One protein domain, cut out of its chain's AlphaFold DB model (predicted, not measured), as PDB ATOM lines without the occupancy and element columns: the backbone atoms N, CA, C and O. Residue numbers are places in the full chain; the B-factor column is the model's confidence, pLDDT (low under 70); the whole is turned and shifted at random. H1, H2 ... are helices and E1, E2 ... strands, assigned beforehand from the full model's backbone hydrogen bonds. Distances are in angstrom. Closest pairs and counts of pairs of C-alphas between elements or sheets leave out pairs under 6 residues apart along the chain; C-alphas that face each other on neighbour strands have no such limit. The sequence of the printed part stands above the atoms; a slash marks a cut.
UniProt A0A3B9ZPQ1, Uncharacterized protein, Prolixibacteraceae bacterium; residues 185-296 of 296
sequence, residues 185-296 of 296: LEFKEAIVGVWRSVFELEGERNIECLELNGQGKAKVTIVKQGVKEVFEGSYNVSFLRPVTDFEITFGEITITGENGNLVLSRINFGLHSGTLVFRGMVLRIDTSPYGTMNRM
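What this domain is: This is residues 185 to 296 of the 296 residues of an uncharacterized protein of Prolixibacteraceae bacterium (UniProt A0A3B9ZPQ1). This is a closed barrel of eight antiparallel strands that follow one another round the ring in chain order, with one short helix, H1, outside its wall. E4, the longest strand by residues, bends sharply at residue 234; its residues 227 to 234 pair with E3 and its residues 234 to 239 with E5. The 112 printed residues run H1, E1, E2, E3, E4, E5, E6, E7, E8, mostly strand; E1 to E8 form a meander, each strand the antiparallel neighbour of the one before, and E8 beside E1 closes the ring. The whole is compact and rounded, with a radius of gyration of the C-alphas of 13.4 A and spans of 39 by 31 by 23 A.

How they stand to each other: Start with H1, residues 185 to 190, where every O i to N i+4 pair is within hydrogen-bond range. It is on the barrel, outside it, at a height over the sheet of 8.4 A; its C-alpha nearest to E4, residues 227 to 239, is that of Lys 188, 7.0 A from that of Val 237. Next come E1, residues 193 to 197, and E2, residues 206 to 212, a hairpin with N 195 and O 210 2.8 A apart. E3, residues 217 to 224, is on the other side of E2, with N 211 and O 219 at 2.8 A. E3 pairs with E4 through N 222 and O 229, 2.8 A. E4 bends by 86 degrees at residue 234; beyond it, look for N 236 and O 254, 2.9 A, across to E5, residues 251 to 257. E6, residues 260 to 270, follows, with N 255 and O 262 at 2.8 A. Its residues 267 to 270 pair with E7, residues 282 to 285, as at N 284 and O 268, 2.8 A. E8, residues 291 to 295, is the antiparallel neighbour of E7, with N 285 and O 291 2.8 A apart, and of E1, with N 196 and O 294 2.9 A apart.

Where its parts are: Find C-alpha 185 at (-29.137, 9.766, 81.081), where H1 begins; it is 8.6 A long. E1 is 13.3 A long, E2 17.0 A and E3 23.5 A. From C-alpha 227 at (4.629, 0.765, 79.890), E4 runs 30.2 A. E5 is 19.5 A long, E6 29.4 A, E7 9.8 A and E8 12.2 A, ending at C-alpha 295, (-12.571, 15.264, 86.503).

The domain as a whole: The C-alphas farthest apart, those of Gly 226 and Asp 245, are 40.4 A from each other. The printed part has no cut and ends at the chain's last residue, 296. The links from E4 to E5 and from E6 to E7 are long, with 11 residues each. The mean pLDDT of the printed part is 93.3, and residues 276 to 279 are under 70.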
ATOM      1  N   LEU A 185     -29.478   8.561  81.831       91.00
ATOM      2  CA  LEU A 185     -29.137   9.766  81.081       91.00
ATOM      3  C   LEU A 185     -28.080  10.578  81.830       91.00
ATOM      4  O   LEU A 185     -27.031  10.864  81.259       91.00
ATOM      5  N   GLU A 186     -28.316  10.854  83.115       90.56
ATOM      6  CA  GLU A 186     -27.364  11.608  83.931       90.56
ATOM      7  C   GLU A 186     -26.015  10.883  84.007       90.56
ATOM      8  O   GLU A 186     -24.982  11.515  83.865       90.56
ATOM      9  N   PHE A 187     -25.985   9.551  84.141       94.62
ATOM     10  CA  PHE A 187     -24.722   8.807  84.182       94.62
ATOM     11  C   PHE A 187     -23.926   8.966  82.880       94.62
ATOM     12  O   PHE A 187     -22.710   9.145  82.906       94.62
ATOM     13  N   LYS A 188     -24.606   8.896  81.727       92.69
ATOM     14  CA  LYS A 188     -23.977   9.063  80.408       92.69
ATOM     15  C   LYS A 188     -23.429  10.470  80.205       92.69
ATOM     16  O   LYS A 188     -22.391  10.610  79.568       92.69
ATOM     17  N   GLU A 189     -24.106  11.478  80.736       89.25
ATOM     18  CA  GLU A 189     -23.645  12.865  80.724       89.25
ATOM     19  C   GLU A 189     -22.485  13.071  81.713       89.25
ATOM     20  O   GLU A 189     -21.462  13.639  81.340       89.25
ATOM     21  N   ALA A 190     -22.587  12.516  82.925       91.94
ATOM     22  CA  ALA A 190     -21.604  12.644  83.999       91.94
ATOM     23  C   ALA A 190     -20.215  12.153  83.597       91.94
ATOM     24  O   ALA A 190     -19.221  12.752  83.990       91.94
ATOM     25  N   ILE A 191     -20.121  11.055  82.837       95.25
ATOM     26  CA  ILE A 191     -18.828  10.481  82.436       95.25
ATOM     27  C   ILE A 191     -18.121  11.294  81.342       95.25
ATOM     28  O   ILE A 191     -16.926  11.093  81.126       95.25
ATOM     29  N   VAL A 192     -18.812  12.189  80.632       92.94
ATOM     30  CA  VAL A 192     -18.196  13.007  79.576       92.94
ATOM     31  C   VAL A 192     -17.203  13.981  80.214       92.94
ATOM     32  O   VAL A 192     -17.491  14.634  81.210       92.94
ATOM     33  N   GLY A 193     -16.001  14.085  79.659       89.06
ATOM     34  CA  GLY A 193     -14.941  14.958  80.156       89.06
ATOM     35  C   GLY A 193     -13.567  14.301  80.132       89.06
ATOM     36  O   GLY A 193     -13.368  13.232  79.549       89.06
ATOM     37  N   VAL A 194     -12.610  14.968  80.772       90.25
ATOM     38  CA  VAL A 194     -11.240  14.477  80.948       90.25
ATOM     39  C   VAL A 194     -11.072  14.017  82.387       90.25
ATOM     40  O   VAL A 194     -11.250  14.791  83.321       90.25
ATOM     41  N   TRP A 195     -10.692  12.759  82.557       95.62
ATOM     42  CA  TRP A 195     -10.511  12.111  83.845       95.62
ATOM     43  C   TRP A 195      -9.054  11.713  84.020       95.62
ATOM     44  O   TRP A 195      -8.462  11.089  83.136       95.62
ATOM     45  N   ARG A 196      -8.462  12.067  85.162       95.56
ATOM     46  CA  ARG A 196      -7.071  11.734  85.498       95.56
ATOM     47  C   ARG A 196      -7.020  10.872  86.737       95.56
ATOM     48  O   ARG A 196      -7.715  11.154  87.713       95.56
ATOM     49  N   SER A 197      -6.170   9.852  86.698       95.94
ATOM     50  CA  SER A 197      -5.944   8.996  87.855       95.94
ATOM     51  C   SER A 197      -5.466   9.798  89.056       95.94
ATOM     52  O   SER A 197      -4.585  10.652  88.949       95.94
ATOM     53  N   VAL A 198      -6.045   9.498  90.211       94.06
ATOM     54  CA  VAL A 198      -5.617  10.015  91.514       94.06
ATOM     55  C   VAL A 198      -5.190   8.898  92.463       94.06
ATOM     56  O   VAL A 198      -4.807   9.178  93.597       94.06
ATOM     57  N   PHE A 199      -5.253   7.645  92.011       93.75
ATOM     58  CA  PHE A 199      -4.818   6.474  92.758       93.75
ATOM     59  C   PHE A 199      -4.434   5.347  91.792       93.75
ATOM     60  O   PHE A 199      -5.153   5.071  90.833       93.75
ATOM     61  N   GLU A 200      -3.323   4.674  92.076       94.25
ATOM     62  CA  GLU A 200      -2.821   3.550  91.286       94.25
ATOM     63  C   GLU A 200      -2.714   2.298  92.158       94.25
ATOM     64  O   GLU A 200      -2.193   2.341  93.274       94.25
ATOM     65  N   LEU A 201      -3.185   1.171  91.629       94.56
ATOM     66  CA  LEU A 201      -3.020  -0.134  92.250       94.56
ATOM     67  C   LEU A 201      -1.693  -0.756  91.793       94.56
ATOM     68  O   LEU A 201      -1.499  -1.030  90.606       94.56
ATOM     69  N   GLU A 202      -0.768  -0.954  92.730       95.25
ATOM     70  CA  GLU A 202       0.588  -1.429  92.440       95.25
ATOM     71  C   GLU A 202       0.588  -2.766  91.677       95.25
ATOM     72  O   GLU A 202      -0.116  -3.709  92.029       95.25
ATOM     73  N   GLY A 203       1.394  -2.851  90.613       95.75
ATOM     74  CA  GLY A 203       1.547  -4.060  89.791       95.75
ATOM     75  C   GLY A 203       0.432  -4.309  88.765       95.75
ATOM     76  O   GLY A 203       0.617  -5.122  87.852       95.75
ATOM     77  N   GLU A 204      -0.680  -3.583  88.854       97.88
ATOM     78  CA  GLU A 204      -1.843  -3.762  87.987       97.88
ATOM     79  C   GLU A 204      -1.833  -2.850  86.749       97.88
ATOM     80  O   GLU A 204      -1.026  -1.926  86.616       97.88
ATOM     81  N   ARG A 205      -2.738  -3.136  85.800       97.94
ATOM     82  CA  ARG A 205      -3.052  -2.207  84.699       97.94
ATOM     83  C   ARG A 205      -3.941  -1.102  85.255       97.94
ATOM     84  O   ARG A 205      -5.068  -1.392  85.650       97.94
ATOM     85  N   ASN A 206      -3.450   0.131  85.252       98.38
ATOM     86  CA  ASN A 206      -4.171   1.300  85.744       98.38
ATOM     87  C   ASN A 206      -4.454   2.265  84.598       98.38
ATOM     88  O   ASN A 206      -3.622   2.454  83.714       98.38
ATOM     89  N   ILE A 207      -5.614   2.897  84.610       98.38
ATOM     90  CA  ILE A 207      -5.949   3.989  83.705       98.38
ATOM     91  C   ILE A 207      -5.280   5.243  84.250       98.38
ATOM     92  O   ILE A 207      -5.602   5.680  85.346       98.38
ATOM     93  N   GLU A 208      -4.364   5.825  83.482       97.94
ATOM     94  CA  GLU A 208      -3.738   7.116  83.786       97.94
ATOM     95  C   GLU A 208      -4.664   8.273  83.381       97.94
ATOM     96  O   GLU A 208      -4.774   9.280  84.084       97.94
ATOM     97  N   CYS A 209      -5.339   8.125  82.236       98.06
ATOM     98  CA  CYS A 209      -6.217   9.137  81.665       98.06
ATOM     99  C   CYS A 209      -7.364   8.508  80.878       98.06
ATOM    100  O   CYS A 209      -7.124   7.601  80.080       98.06
ATOM    101  N   LEU A 210      -8.568   9.054  81.035       98.38
ATOM    102  CA  LEU A 210      -9.747   8.733  80.237       98.38
ATOM    103  C   LEU A 210     -10.392  10.029  79.737       98.38
ATOM    104  O   LEU A 210     -10.794  10.875  80.525       98.38
ATOM    105  N   GLU A 211     -10.498  10.178  78.425       96.88
ATOM    106  CA  GLU A 211     -11.140  11.308  77.759       96.88
ATOM    107  C   GLU A 211     -12.366  10.788  77.011       96.88
ATOM    108  O   GLU A 211     -12.249   9.881  76.184       96.88
ATOM    109  N   LEU A 212     -13.535  11.349  77.306       94.44
ATOM    110  CA  LEU A 212     -14.820  11.009  76.693       94.44
ATOM    111  C   LEU A 212     -15.477  12.303  76.228       94.44
ATOM    112  O   LEU A 212     -15.595  13.236  77.017       94.44
ATOM    113  N   ASN A 213     -15.907  12.388  74.969       89.19
ATOM    114  CA  ASN A 213     -16.573  13.587  74.457       89.19
ATOM    115  C   ASN A 213     -18.043  13.334  74.089       89.19
ATOM    116  O   ASN A 213     -18.445  12.211  73.793       89.19
ATOM    117  N   GLY A 214     -18.838  14.405  74.021       81.31
ATOM    118  CA  GLY A 214     -20.259  14.332  73.651       81.31
ATOM    119  C   GLY A 214     -20.539  13.847  72.218       81.31
ATOM    120  O   GLY A 214     -21.693  13.658  71.849       81.31
ATOM    121  N   GLN A 215     -19.505  13.624  71.400       83.56
ATOM    122  CA  GLN A 215     -19.617  13.063  70.047       83.56
ATOM    123  C   GLN A 215     -19.426  11.536  70.025       83.56
ATOM    124  O   GLN A 215     -19.335  10.942  68.948       83.56
ATOM    125  N   GLY A 216     -19.327  10.890  71.192       88.12
ATOM    126  CA  GLY A 216     -19.150   9.443  71.288       88.12
ATOM    127  C   GLY A 216     -17.735   8.981  70.939       88.12
ATOM    128  O   GLY A 216     -17.559   7.843  70.500       88.12
ATOM    129  N   LYS A 217     -16.717   9.842  71.085       96.62
ATOM    130  CA  LYS A 217     -15.299   9.482  70.930       96.62
ATOM    131  C   LYS A 217     -14.603   9.391  72.278       96.62
ATOM    132  O   LYS A 217     -14.885  10.175  73.183       96.62
ATOM    133  N   ALA A 218     -13.698   8.426  72.379       98.12
ATOM    134  CA  ALA A 218     -12.932   8.150  73.577       98.12
ATOM    135  C   ALA A 218     -11.443   8.027  73.275       98.12
ATOM    136  O   ALA A 218     -11.051   7.502  72.227       98.12
ATOM    137  N   LYS A 219     -10.634   8.441  74.246       98.31
ATOM    138  CA  LYS A 219      -9.205   8.158  74.327       98.31
ATOM    139  C   LYS A 219      -8.876   7.720  75.742       98.31
ATOM    140  O   LYS A 219      -9.245   8.385  76.701       98.31
ATOM    141  N   VAL A 220      -8.160   6.615  75.885       98.38
ATOM    142  CA  VAL A 220      -7.735   6.113  77.190       98.38
ATOM    143  C   VAL A 220      -6.269   5.727  77.153       98.38
ATOM    144  O   VAL A 220      -5.796   5.098  76.207       98.38
ATOM    145  N   THR A 221      -5.544   6.143  78.186       98.56
ATOM    146  CA  THR A 221      -4.141   5.791  78.406       98.56
ATOM    147  C   THR A 221      -4.061   4.875  79.614       98.56
ATOM    148  O   THR A 221      -4.467   5.257  80.711       98.56
ATOM    149  N   ILE A 222      -3.551   3.666  79.407       98.44
ATOM    150  CA  ILE A 222      -3.366   2.640  80.435       98.44
ATOM    151  C   ILE A 222      -1.869   2.490  80.692       98.44
ATOM    152  O   ILE A 222      -1.072   2.461  79.757       98.44
ATOM    153  N   VAL A 223      -1.488   2.373  81.957       98.06
ATOM    154  CA  VAL A 223      -0.114   2.159  82.406       98.06
ATOM    155  C   VAL A 223      -0.028   0.827  83.144       98.06
ATOM    156  O   VAL A 223      -0.848   0.529  84.013       98.06
ATOM    157  N   LYS A 224       1.001   0.034  82.837       97.44
ATOM    158  CA  LYS A 224       1.420  -1.116  83.650       97.44
ATOM    159  C   LYS A 224       2.937  -1.143  83.733       97.44
ATOM    160  O   LYS A 224       3.603  -1.254  82.708       97.44
ATOM    161  N   GLN A 225       3.485  -1.053  84.946       94.75
ATOM    162  CA  GLN A 225       4.939  -1.100  85.178       94.75
ATOM    163  C   GLN A 225       5.719  -0.101  84.291       94.75
ATOM    164  O   GLN A 225       6.761  -0.425  83.729       94.75
ATOM    165  N   GLY A 226       5.177   1.110  84.121       93.88
ATOM    166  CA  GLY A 226       5.769   2.174  83.300       93.88
ATOM    167  C   GLY A 226       5.549   2.045  81.787       93.88
ATOM    168  O   GLY A 226       5.841   2.989  81.054       93.88
ATOM    169  N   VAL A 227       5.003   0.927  81.301       97.38
ATOM    170  CA  VAL A 227       4.629   0.765  79.890       97.38
ATOM    171  C   VAL A 227       3.261   1.391  79.654       97.38
ATOM    172  O   VAL A 227       2.316   1.093  80.384       97.38
ATOM    173  N   LYS A 228       3.166   2.250  78.632       97.94
ATOM    174  CA  LYS A 228       1.934   2.940  78.235       97.94
ATOM    175  C   LYS A 228       1.266   2.255  77.048       97.94
ATOM    176  O   LYS A 228       1.906   2.014  76.027       97.94
ATOM    177  N   GLU A 229      -0.031   2.017  77.173       97.31
ATOM    178  CA  GLU A 229      -0.926   1.570  76.110       97.31
ATOM    179  C   GLU A 229      -1.967   2.670  75.861       97.31
ATOM    180  O   GLU A 229      -2.534   3.210  76.810       97.31
ATOM    181  N   VAL A 230      -2.229   3.007  74.599       97.75
ATOM    182  CA  VAL A 230      -3.230   4.020  74.228       97.75
ATOM    183  C   VAL A 230      -4.292   3.371  73.353       97.75
ATOM    184  O   VAL A 230      -3.966   2.741  72.348       97.75
ATOM    185  N   PHE A 231      -5.557   3.543  73.732       97.94
ATOM    186  CA  PHE A 231      -6.714   3.128  72.943       97.94
ATOM    187  C   PHE A 231      -7.543   4.356  72.579       97.94
ATOM    188  O   PHE A 231      -7.871   5.171  73.439       97.94
ATOM    189  N   GLU A 232      -7.893   4.474  71.302       98.25
ATOM    190  CA  GLU A 232      -8.702   5.563  70.758       98.25
ATOM    191  C   GLU A 232      -9.791   4.979  69.860       98.25
ATOM    192  O   GLU A 232      -9.551   4.015  69.128       98.25
ATOM    193  N   GLY A 233     -10.998   5.537  69.922       98.12
ATOM    194  CA  GLY A 233     -12.119   4.976  69.181       98.12
ATOM    195  C   GLY A 233     -13.456   5.648  69.444       98.12
ATOM    196  O   GLY A 233     -13.547   6.677  70.112       98.12
ATOM    197  N   SER A 234     -14.518   5.064  68.894       98.31
ATOM    198  CA  SER A 234     -15.884   5.375  69.328       98.31
ATOM    199  C   SER A 234     -16.210   4.616  70.605       98.31
ATOM    200  O   SER A 234     -15.779   3.471  70.731       98.31
ATOM    201  N   TYR A 235     -17.005   5.192  71.502       98.56
ATOM    202  CA  TYR A 235     -17.452   4.490  72.700       98.56
ATOM    203  C   TYR A 235     -18.967   4.340  72.784       98.56
ATOM    204  O   TYR A 235     -19.726   5.121  72.212       98.56
ATOM    205  N   ASN A 236     -19.389   3.323  73.527       98.25
ATOM    206  CA  ASN A 236     -20.767   3.122  73.946       98.25
ATOM    207  C   ASN A 236     -20.818   2.826  75.447       98.25
ATOM    208  O   ASN A 236     -19.894   2.213  75.984       98.25
ATOM    209  N   VAL A 237     -21.916   3.227  76.088       98.12
ATOM    210  CA  VAL A 237     -22.186   2.980  77.508       98.12
ATOM    211  C   VAL A 237     -23.351   2.009  77.633       98.12
ATOM    212  O   VAL A 237     -24.441   2.270  77.117       98.12
ATOM    213  N   SER A 238     -23.131   0.914  78.347       98.12
ATOM    214  CA  SER A 238     -24.165  -0.019  78.792       98.12
ATOM    215  C   SER A 238     -24.210  -0.060  80.320       98.12
ATOM    216  O   SER A 238     -23.315   0.448  80.993       98.12
ATOM    217  N   PHE A 239     -25.265  -0.648  80.877       97.88
ATOM    218  CA  PHE A 239     -25.423  -0.813  82.321       97.88
ATOM    219  C   PHE A 239     -25.427  -2.297  82.672       97.88
ATOM    220  O   PHE A 239     -26.036  -3.107  81.971       97.88
ATOM    221  N   LEU A 240     -24.743  -2.656  83.760       96.00
ATOM    222  CA  LEU A 240     -24.625  -4.055  84.200       96.00
ATOM    223  C   LEU A 240     -25.948  -4.618  84.744       96.00
ATOM    224  O   LEU A 240     -26.117  -5.831  84.856       96.00
ATOM    225  N   ARG A 241     -26.874  -3.728  85.103       94.81
ATOM    226  CA  ARG A 241     -28.231  -4.005  85.579       94.81
ATOM    227  C   ARG A 241     -29.130  -2.801  85.271       94.81
ATOM    228  O   ARG A 241     -28.588  -1.720  85.036       94.81
ATOM    229  N   PRO A 242     -30.465  -2.957  85.295       96.06
ATOM    230  CA  PRO A 242     -31.375  -1.819  85.222       96.06
ATOM    231  C   PRO A 242     -31.038  -0.774  86.288       96.06
ATOM    232  O   PRO A 242     -30.771  -1.132  87.436       96.06
ATOM    233  N   VAL A 243     -31.039   0.499  85.898       94.19
ATOM    234  CA  VAL A 243     -30.809   1.614  86.818       94.19
ATOM    235  C   VAL A 243     -32.076   1.863  87.627       94.19
ATOM    236  O   VAL A 243     -33.171   1.929  87.065       94.19
ATOM    237  N   THR A 244     -31.933   1.989  88.943       91.50
ATOM    238  CA  THR A 244     -33.042   2.260  89.856       91.50
ATOM    239  C   THR A 244     -32.665   3.384  90.795       91.50
ATOM    240  O   THR A 244     -31.537   3.422  91.289       91.50
ATOM    241  N   ASP A 245     -33.634   4.236  91.110       78.50
ATOM    242  CA  ASP A 245     -33.502   5.203  92.192       78.50
ATOM    243  C   ASP A 245     -33.082   4.433  93.462       78.50
ATOM    244  O   ASP A 245     -33.590   3.342  93.716       78.50
ATOM    245  N   PHE A 246     -32.122   4.955  94.228       81.94
ATOM    246  CA  PHE A 246     -31.561   4.365  95.466       81.94
ATOM    247  C   PHE A 246     -30.474   3.287  95.341       81.94
ATOM    248  O   PHE A 246     -29.900   2.925  96.370       81.94
ATOM    249  N   GLU A 247     -30.133   2.792  94.151       92.00
ATOM    250  CA  GLU A 247     -28.991   1.880  93.999       92.00
ATOM    251  C   GLU A 247     -27.809   2.549  93.303       92.00
ATOM    252  O   GLU A 247     -27.983   3.415  92.453       92.00
ATOM    253  N   ILE A 248     -26.593   2.088  93.621       95.00
ATOM    254  CA  ILE A 248     -25.394   2.506  92.892       95.00
ATOM    255  C   ILE A 248     -25.531   2.099  91.422       95.00
ATOM    256  O   ILE A 248     -25.757   0.919  91.103       95.00
ATOM    257  N   THR A 249     -25.325   3.067  90.538       96.94
ATOM    258  CA  THR A 249     -25.337   2.885  89.092       96.94
ATOM    259  C   THR A 249     -24.005   2.308  88.633       96.94
ATOM    260  O   THR A 249     -22.949   2.916  88.805       96.94
ATOM    261  N   PHE A 250     -24.061   1.118  88.030       97.69
ATOM    262  CA  PHE A 250     -22.895   0.442  87.465       97.69
ATOM    263  C   PHE A 250     -22.972   0.407  85.942       97.69
ATOM    264  O   PHE A 250     -23.808  -0.296  85.364       97.69
ATOM    265  N   GLY A 251     -22.063   1.140  85.312       97.88
ATOM    266  CA  GLY A 251     -21.891   1.190  83.871       97.88
ATOM    267  C   GLY A 251     -20.762   0.297  83.360       97.88
ATOM    268  O   GLY A 251     -19.911  -0.198  84.105       97.88
ATOM    269  N   GLU A 252     -20.741   0.144  82.047       98.50
ATOM    270  CA  GLU A 252     -19.640  -0.394  81.269       98.50
ATOM    271  C   GLU A 252     -19.426   0.503  80.048       98.50
ATOM    272  O   GLU A 252     -20.381   0.870  79.362       98.50
ATOM    273  N   ILE A 253     -18.173   0.872  79.782       98.56
ATOM    274  CA  ILE A 253     -17.789   1.605  78.574       98.56
ATOM    275  C   ILE A 253     -17.044   0.650  77.657       98.56
ATOM    276  O   ILE A 253     -15.988   0.128  78.010       98.56
ATOM    277  N   THR A 254     -17.570   0.457  76.452       98.69
ATOM    278  CA  THR A 254     -16.863  -0.243  75.375       98.69
ATOM    279  C   THR A 254     -16.297   0.784  74.406       98.69
ATOM    280  O   THR A 254     -17.066   1.538  73.817       98.69
ATOM    281  N   ILE A 255     -14.976   0.799  74.226       98.56
ATOM    282  CA  ILE A 255     -14.256   1.632  73.258       98.56
ATOM    283  C   ILE A 255     -13.850   0.751  72.077       98.56
ATOM    284  O   ILE A 255     -13.061  -0.179  72.233       98.56
ATOM    285  N   THR A 256     -14.373   1.057  70.896       98.50
ATOM    286  CA  THR A 256     -14.107   0.350  69.639       98.50
ATOM    287  C   THR A 256     -13.135   1.168  68.795       98.50
ATOM    288  O   THR A 256     -13.499   2.239  68.298       98.50
ATOM    289  N   GLY A 257     -11.910   0.666  68.636       96.75
ATOM    290  CA  GLY A 257     -10.845   1.282  67.839       96.75
ATOM    291  C   GLY A 257     -10.310   0.360  66.741       96.75
ATOM    292  O   GLY A 257     -10.780  -0.763  66.562       96.75
ATOM    293  N   GLU A 258      -9.293   0.817  66.008       95.31
ATOM    294  CA  GLU A 258      -8.662   0.036  64.926       95.31
ATOM    295  C   GLU A 258      -7.978  -1.243  65.437       95.31
ATOM    296  O   GLU A 258      -7.967  -2.265  64.756       95.31
ATOM    297  N   ASN A 259      -7.464  -1.205  66.670       92.44
ATOM    298  CA  ASN A 259      -6.747  -2.311  67.311       92.44
ATOM    299  C   ASN A 259      -7.668  -3.260  68.105       92.44
ATOM    300  O   ASN A 259      -7.185  -4.071  68.897       92.44
ATOM    301  N   GLY A 260      -8.987  -3.158  67.913       96.44
ATOM    302  CA  GLY A 260      -9.996  -3.957  68.608       96.44
ATOM    303  C   GLY A 260     -10.770  -3.173  69.668       96.44
ATOM    304  O   GLY A 260     -10.798  -1.940  69.670       96.44
ATOM    305  N   ASN A 261     -11.423  -3.917  70.562       97.69
ATOM    306  CA  ASN A 261     -12.294  -3.354  71.587       97.69
ATOM    307  C   ASN A 261     -11.602  -3.365  72.951       97.69
ATOM    308  O   ASN A 261     -11.027  -4.377  73.353       97.69
ATOM    309  N   LEU A 262     -11.736  -2.267  73.687       98.31
ATOM    310  CA  LEU A 262     -11.392  -2.171  75.099       98.31
ATOM    311  C   LEU A 262     -12.676  -1.995  75.910       98.31
ATOM    312  O   LEU A 262     -13.483  -1.120  75.610       98.31
ATOM    313  N   VAL A 263     -12.847  -2.812  76.945       98.38
ATOM    314  CA  VAL A 263     -14.005  -2.751  77.840       98.38
ATOM    315  C   VAL A 263     -13.544  -2.287  79.215       98.38
ATOM    316  O   VAL A 263     -12.645  -2.883  79.805       98.38
ATOM    317  N   LEU A 264     -14.162  -1.220  79.708       98.38
ATOM    318  CA  LEU A 264     -14.002  -0.698  81.060       98.38
ATOM    319  C   LEU A 264     -15.271  -1.063  81.831       98.38
ATOM    320  O   LEU A 264     -16.333  -0.507  81.556       98.38
ATOM    321  N   SER A 265     -15.189  -2.025  82.748       97.75
ATOM    322  CA  SER A 265     -16.371  -2.585  83.415       97.75
ATOM    323  C   SER A 265     -16.452  -2.177  84.888       97.75
ATOM    324  O   SER A 265     -15.447  -1.826  85.516       97.75
ATOM    325  N   ARG A 266     -17.666  -2.248  85.448       97.12
ATOM    326  CA  ARG A 266     -18.014  -1.794  86.810       97.12
ATOM    327  C   ARG A 266     -17.675  -0.323  87.062       97.12
ATOM    328  O   ARG A 266     -17.151   0.033  88.118       97.12
ATOM    329  N   ILE A 267     -17.995   0.521  86.092       97.88
ATOM    330  CA  ILE A 267     -17.826   1.964  86.208       97.88
ATOM    331  C   ILE A 267     -18.883   2.519  87.157       97.88
ATOM    332  O   ILE A 267     -20.057   2.196  87.002       97.88
ATOM    333  N   ASN A 268     -18.484   3.330  88.129       97.62
ATOM    334  CA  ASN A 268     -19.401   3.982  89.064       97.62
ATOM    335  C   ASN A 268     -18.825   5.306  89.571       97.62
ATOM    336  O   ASN A 268     -17.627   5.555  89.444       97.62
ATOM    337  N   PHE A 269     -19.676   6.137  90.164       96.00
ATOM    338  CA  PHE A 269     -19.247   7.298  90.932       96.00
ATOM    339  C   PHE A 269     -19.354   6.973  92.413       96.00
ATOM    340  O   PHE A 269     -20.357   6.423  92.861       96.00
ATOM    341  N   GLY A 270     -18.315   7.285  93.175       92.88
ATOM    342  CA  GLY A 270     -18.342   7.031  94.607       92.88
ATOM    343  C   GLY A 270     -17.075   7.475  95.308       92.88
ATOM    344  O   GLY A 270     -16.107   7.904  94.682       92.88
ATOM    345  N   LEU A 271     -17.081   7.356  96.632       88.38
ATOM    346  CA  LEU A 271     -15.905   7.621  97.453       88.38
ATOM    347  C   LEU A 271     -14.875   6.491  97.298       88.38
ATOM    348  O   LEU A 271     -15.224   5.325  97.070       88.38
ATOM    349  N   HIS A 272     -13.598   6.830  97.461       88.00
ATOM    350  CA  HIS A 272     -12.498   5.869  97.447       88.00
ATOM    351  C   HIS A 272     -11.543   6.135  98.617       88.00
ATOM    352  O   HIS A 272     -11.063   7.252  98.793       88.00
ATOM    353  N   SER A 273     -11.232   5.108  99.412       82.25
ATOM    354  CA  SER A 273     -10.402   5.239 100.625       82.25
ATOM    355  C   SER A 273      -8.953   5.643 100.339       82.25
ATOM    356  O   SER A 273      -8.299   6.229 101.196       82.25
ATOM    357  N   GLY A 274      -8.457   5.363  99.131       76.12
ATOM    358  CA  GLY A 274      -7.149   5.822  98.657       76.12
ATOM    359  C   GLY A 274      -7.107   7.299  98.246       76.12
ATOM    360  O   GLY A 274      -6.054   7.783  97.848       76.12
ATOM    361  N   THR A 275      -8.234   8.013  98.316       74.75
ATOM    362  CA  THR A 275      -8.331   9.443  97.998       74.75
ATOM    363  C   THR A 275      -8.738  10.229  99.239       74.75
ATOM    364  O   THR A 275      -9.469   9.729 100.092       74.75
ATOM    365  N   LEU A 276      -8.244  11.461  99.374       68.38
ATOM    366  CA  LEU A 276      -8.607  12.320 100.500       68.38
ATOM    367  C   LEU A 276     -10.103  12.659 100.424       68.38
ATOM    368  O   LEU A 276     -10.570  13.126  99.388       68.38
ATOM    369  N   VAL A 277     -10.832  12.459 101.528       55.00
ATOM    370  CA  VAL A 277     -12.306  12.576 101.612       55.00
ATOM    371  C   VAL A 277     -12.837  13.925 101.104       55.00
ATOM    372  O   VAL A 277     -13.930  13.984 100.553       55.00
ATOM    373  N   PHE A 278     -12.055  15.003 101.213       55.53
ATOM    374  CA  PHE A 278     -12.457  16.335 100.743       55.53
ATOM    375  C   PHE A 278     -12.526  16.477  99.214       55.53
ATOM    376  O   PHE A 278     -13.008  17.495  98.732       55.53
ATOM    377  N   ARG A 279     -12.041  15.498  98.439       63.19
ATOM    378  CA  ARG A 279     -12.094  15.546  96.966       63.19
ATOM    379  C   ARG A 279     -13.461  15.173  96.384       63.19
ATOM    380  O   ARG A 279     -13.626  15.273  95.174       63.19
ATOM    381  N   GLY A 280     -14.423  14.777  97.219       79.88
ATOM    382  CA  GLY A 280     -15.762  14.398  96.774       79.88
ATOM    383  C   GLY A 280     -15.797  13.041  96.066       79.88
ATOM    384  O   GLY A 280     -14.927  12.190  96.270       79.88
ATOM    385  N   MET A 281     -16.845  12.813  95.270       87.31
ATOM    386  CA  MET A 281     -16.978  11.593  94.476       87.31
ATOM    387  C   MET A 281     -15.992  11.573  93.307       87.31
ATOM    388  O   MET A 281     -15.714  12.595  92.683       87.31
ATOM    389  N   VAL A 282     -15.503  10.379  92.986       93.44
ATOM    390  CA  VAL A 282     -14.581  10.133  91.873       93.44
ATOM    391  C   VAL A 282     -15.176   9.117  90.909       93.44
ATOM    392  O   VAL A 282     -16.022   8.306  91.297       93.44
ATOM    393  N   LEU A 283     -14.719   9.133  89.656       96.62
ATOM    394  CA  LEU A 283     -15.048   8.083  88.697       96.62
ATOM    395  C   LEU A 283     -14.191   6.852  88.999       96.62
ATOM    396  O   LEU A 283     -12.958   6.908  88.966       96.62
ATOM    397  N   ARG A 284     -14.849   5.735  89.300       97.62
ATOM    398  CA  ARG A 284     -14.228   4.463  89.669       97.62
ATOM    399  C   ARG A 284     -14.435   3.424  88.585       97.62
ATOM    400  O   ARG A 284     -15.520   3.317  88.025       97.62
ATOM    401  N   ILE A 285     -13.398   2.636  88.331       98.12
ATOM    402  CA  ILE A 285     -13.399   1.483  87.434       98.12
ATOM    403  C   ILE A 285     -12.813   0.327  88.239       98.12
ATOM    404  O   ILE A 285     -11.601   0.223  88.425       98.12
ATOM    405  N   ASP A 286     -13.703  -0.506  88.780       96.75
ATOM    406  CA  ASP A 286     -13.360  -1.516  89.792       96.75
ATOM    407  C   ASP A 286     -12.856  -2.845  89.184       96.75
ATOM    408  O   ASP A 286     -12.742  -3.857  89.879       96.75
ATOM    409  N   THR A 287     -12.571  -2.876  87.879       97.81
ATOM    410  CA  THR A 287     -12.012  -4.037  87.166       97.81
ATOM    411  C   THR A 287     -10.830  -3.621  86.302       97.81
ATOM    412  O   THR A 287     -10.722  -2.458  85.942       97.81
ATOM    413  N   SER A 288      -9.940  -4.560  85.964       97.25
ATOM    414  CA  SER A 288      -8.779  -4.264  85.118       97.25
ATOM    415  C   SER A 288      -9.206  -3.859  83.693       97.25
ATOM    416  O   SER A 288      -9.952  -4.616  83.066       97.25
ATOM    417  N   PRO A 289      -8.696  -2.743  83.136       98.31
ATOM    418  CA  PRO A 289      -7.750  -1.813  83.758       98.31
ATOM    419  C   PRO A 289      -8.429  -0.919  84.812       98.31
ATOM    420  O   PRO A 289      -9.456  -0.301  84.542       98.31
ATOM    421  N   TYR A 290      -7.838  -0.845  86.006       98.12
ATOM    422  CA  TYR A 290      -8.417  -0.163  87.166       98.12
ATOM    423  C   TYR A 290      -8.318   1.356  87.041       98.12
ATOM    424  O   TYR A 290      -7.367   1.871  86.459       98.12
ATOM    425  N   GLY A 291      -9.261   2.086  87.630       97.25
ATOM    426  CA  GLY A 291      -9.235   3.548  87.628       97.25
ATOM    427  C   GLY A 291      -9.914   4.139  88.854       97.25
ATOM    428  O   GLY A 291     -10.968   3.678  89.279       97.25
ATOM    429  N   THR A 292      -9.308   5.171  89.427       96.88
ATOM    430  CA  THR A 292      -9.922   6.052  90.428       96.88
ATOM    431  C   THR A 292      -9.524   7.462  90.035       96.88
ATOM    432  O   THR A 292      -8.344   7.802  90.118       96.88
ATOM    433  N   MET A 293     -10.469   8.239  89.508       95.62
ATOM    434  CA  MET A 293     -10.138   9.404  88.690       95.62
ATOM    435  C   MET A 293     -10.930  10.652  89.070       95.62
ATOM    436  O   MET A 293     -12.138  10.589  89.302       95.62
ATOM    437  N   ASN A 294     -10.249  11.796  89.034       91.69
ATOM    438  CA  ASN A 294     -10.869  13.112  89.149       91.69
ATOM    439  C   ASN A 294     -11.168  13.684  87.766       91.69
ATOM    440  O   ASN A 294     -10.375  13.497  86.837       91.69
ATOM    441  N   ARG A 295     -12.277  14.418  87.663       89.44
ATOM    442  CA  ARG A 295     -12.571  15.264  86.503       89.44
ATOM    443  C   ARG A 295     -11.607  16.458  86.506       89.44
ATOM    444  O   ARG A 295     -11.306  16.984  87.579       89.44
ATOM    445  N   MET A 296     -11.092  16.825  85.335       83.00
ATOM    446  CA  MET A 296     -10.165  17.946  85.111       83.00
ATOM    447  C   MET A 296     -10.842  19.133  84.445       83.00
ATOM    448  O   MET A 296     -11.769  18.887  83.642       83.00
TER     449      MET A 296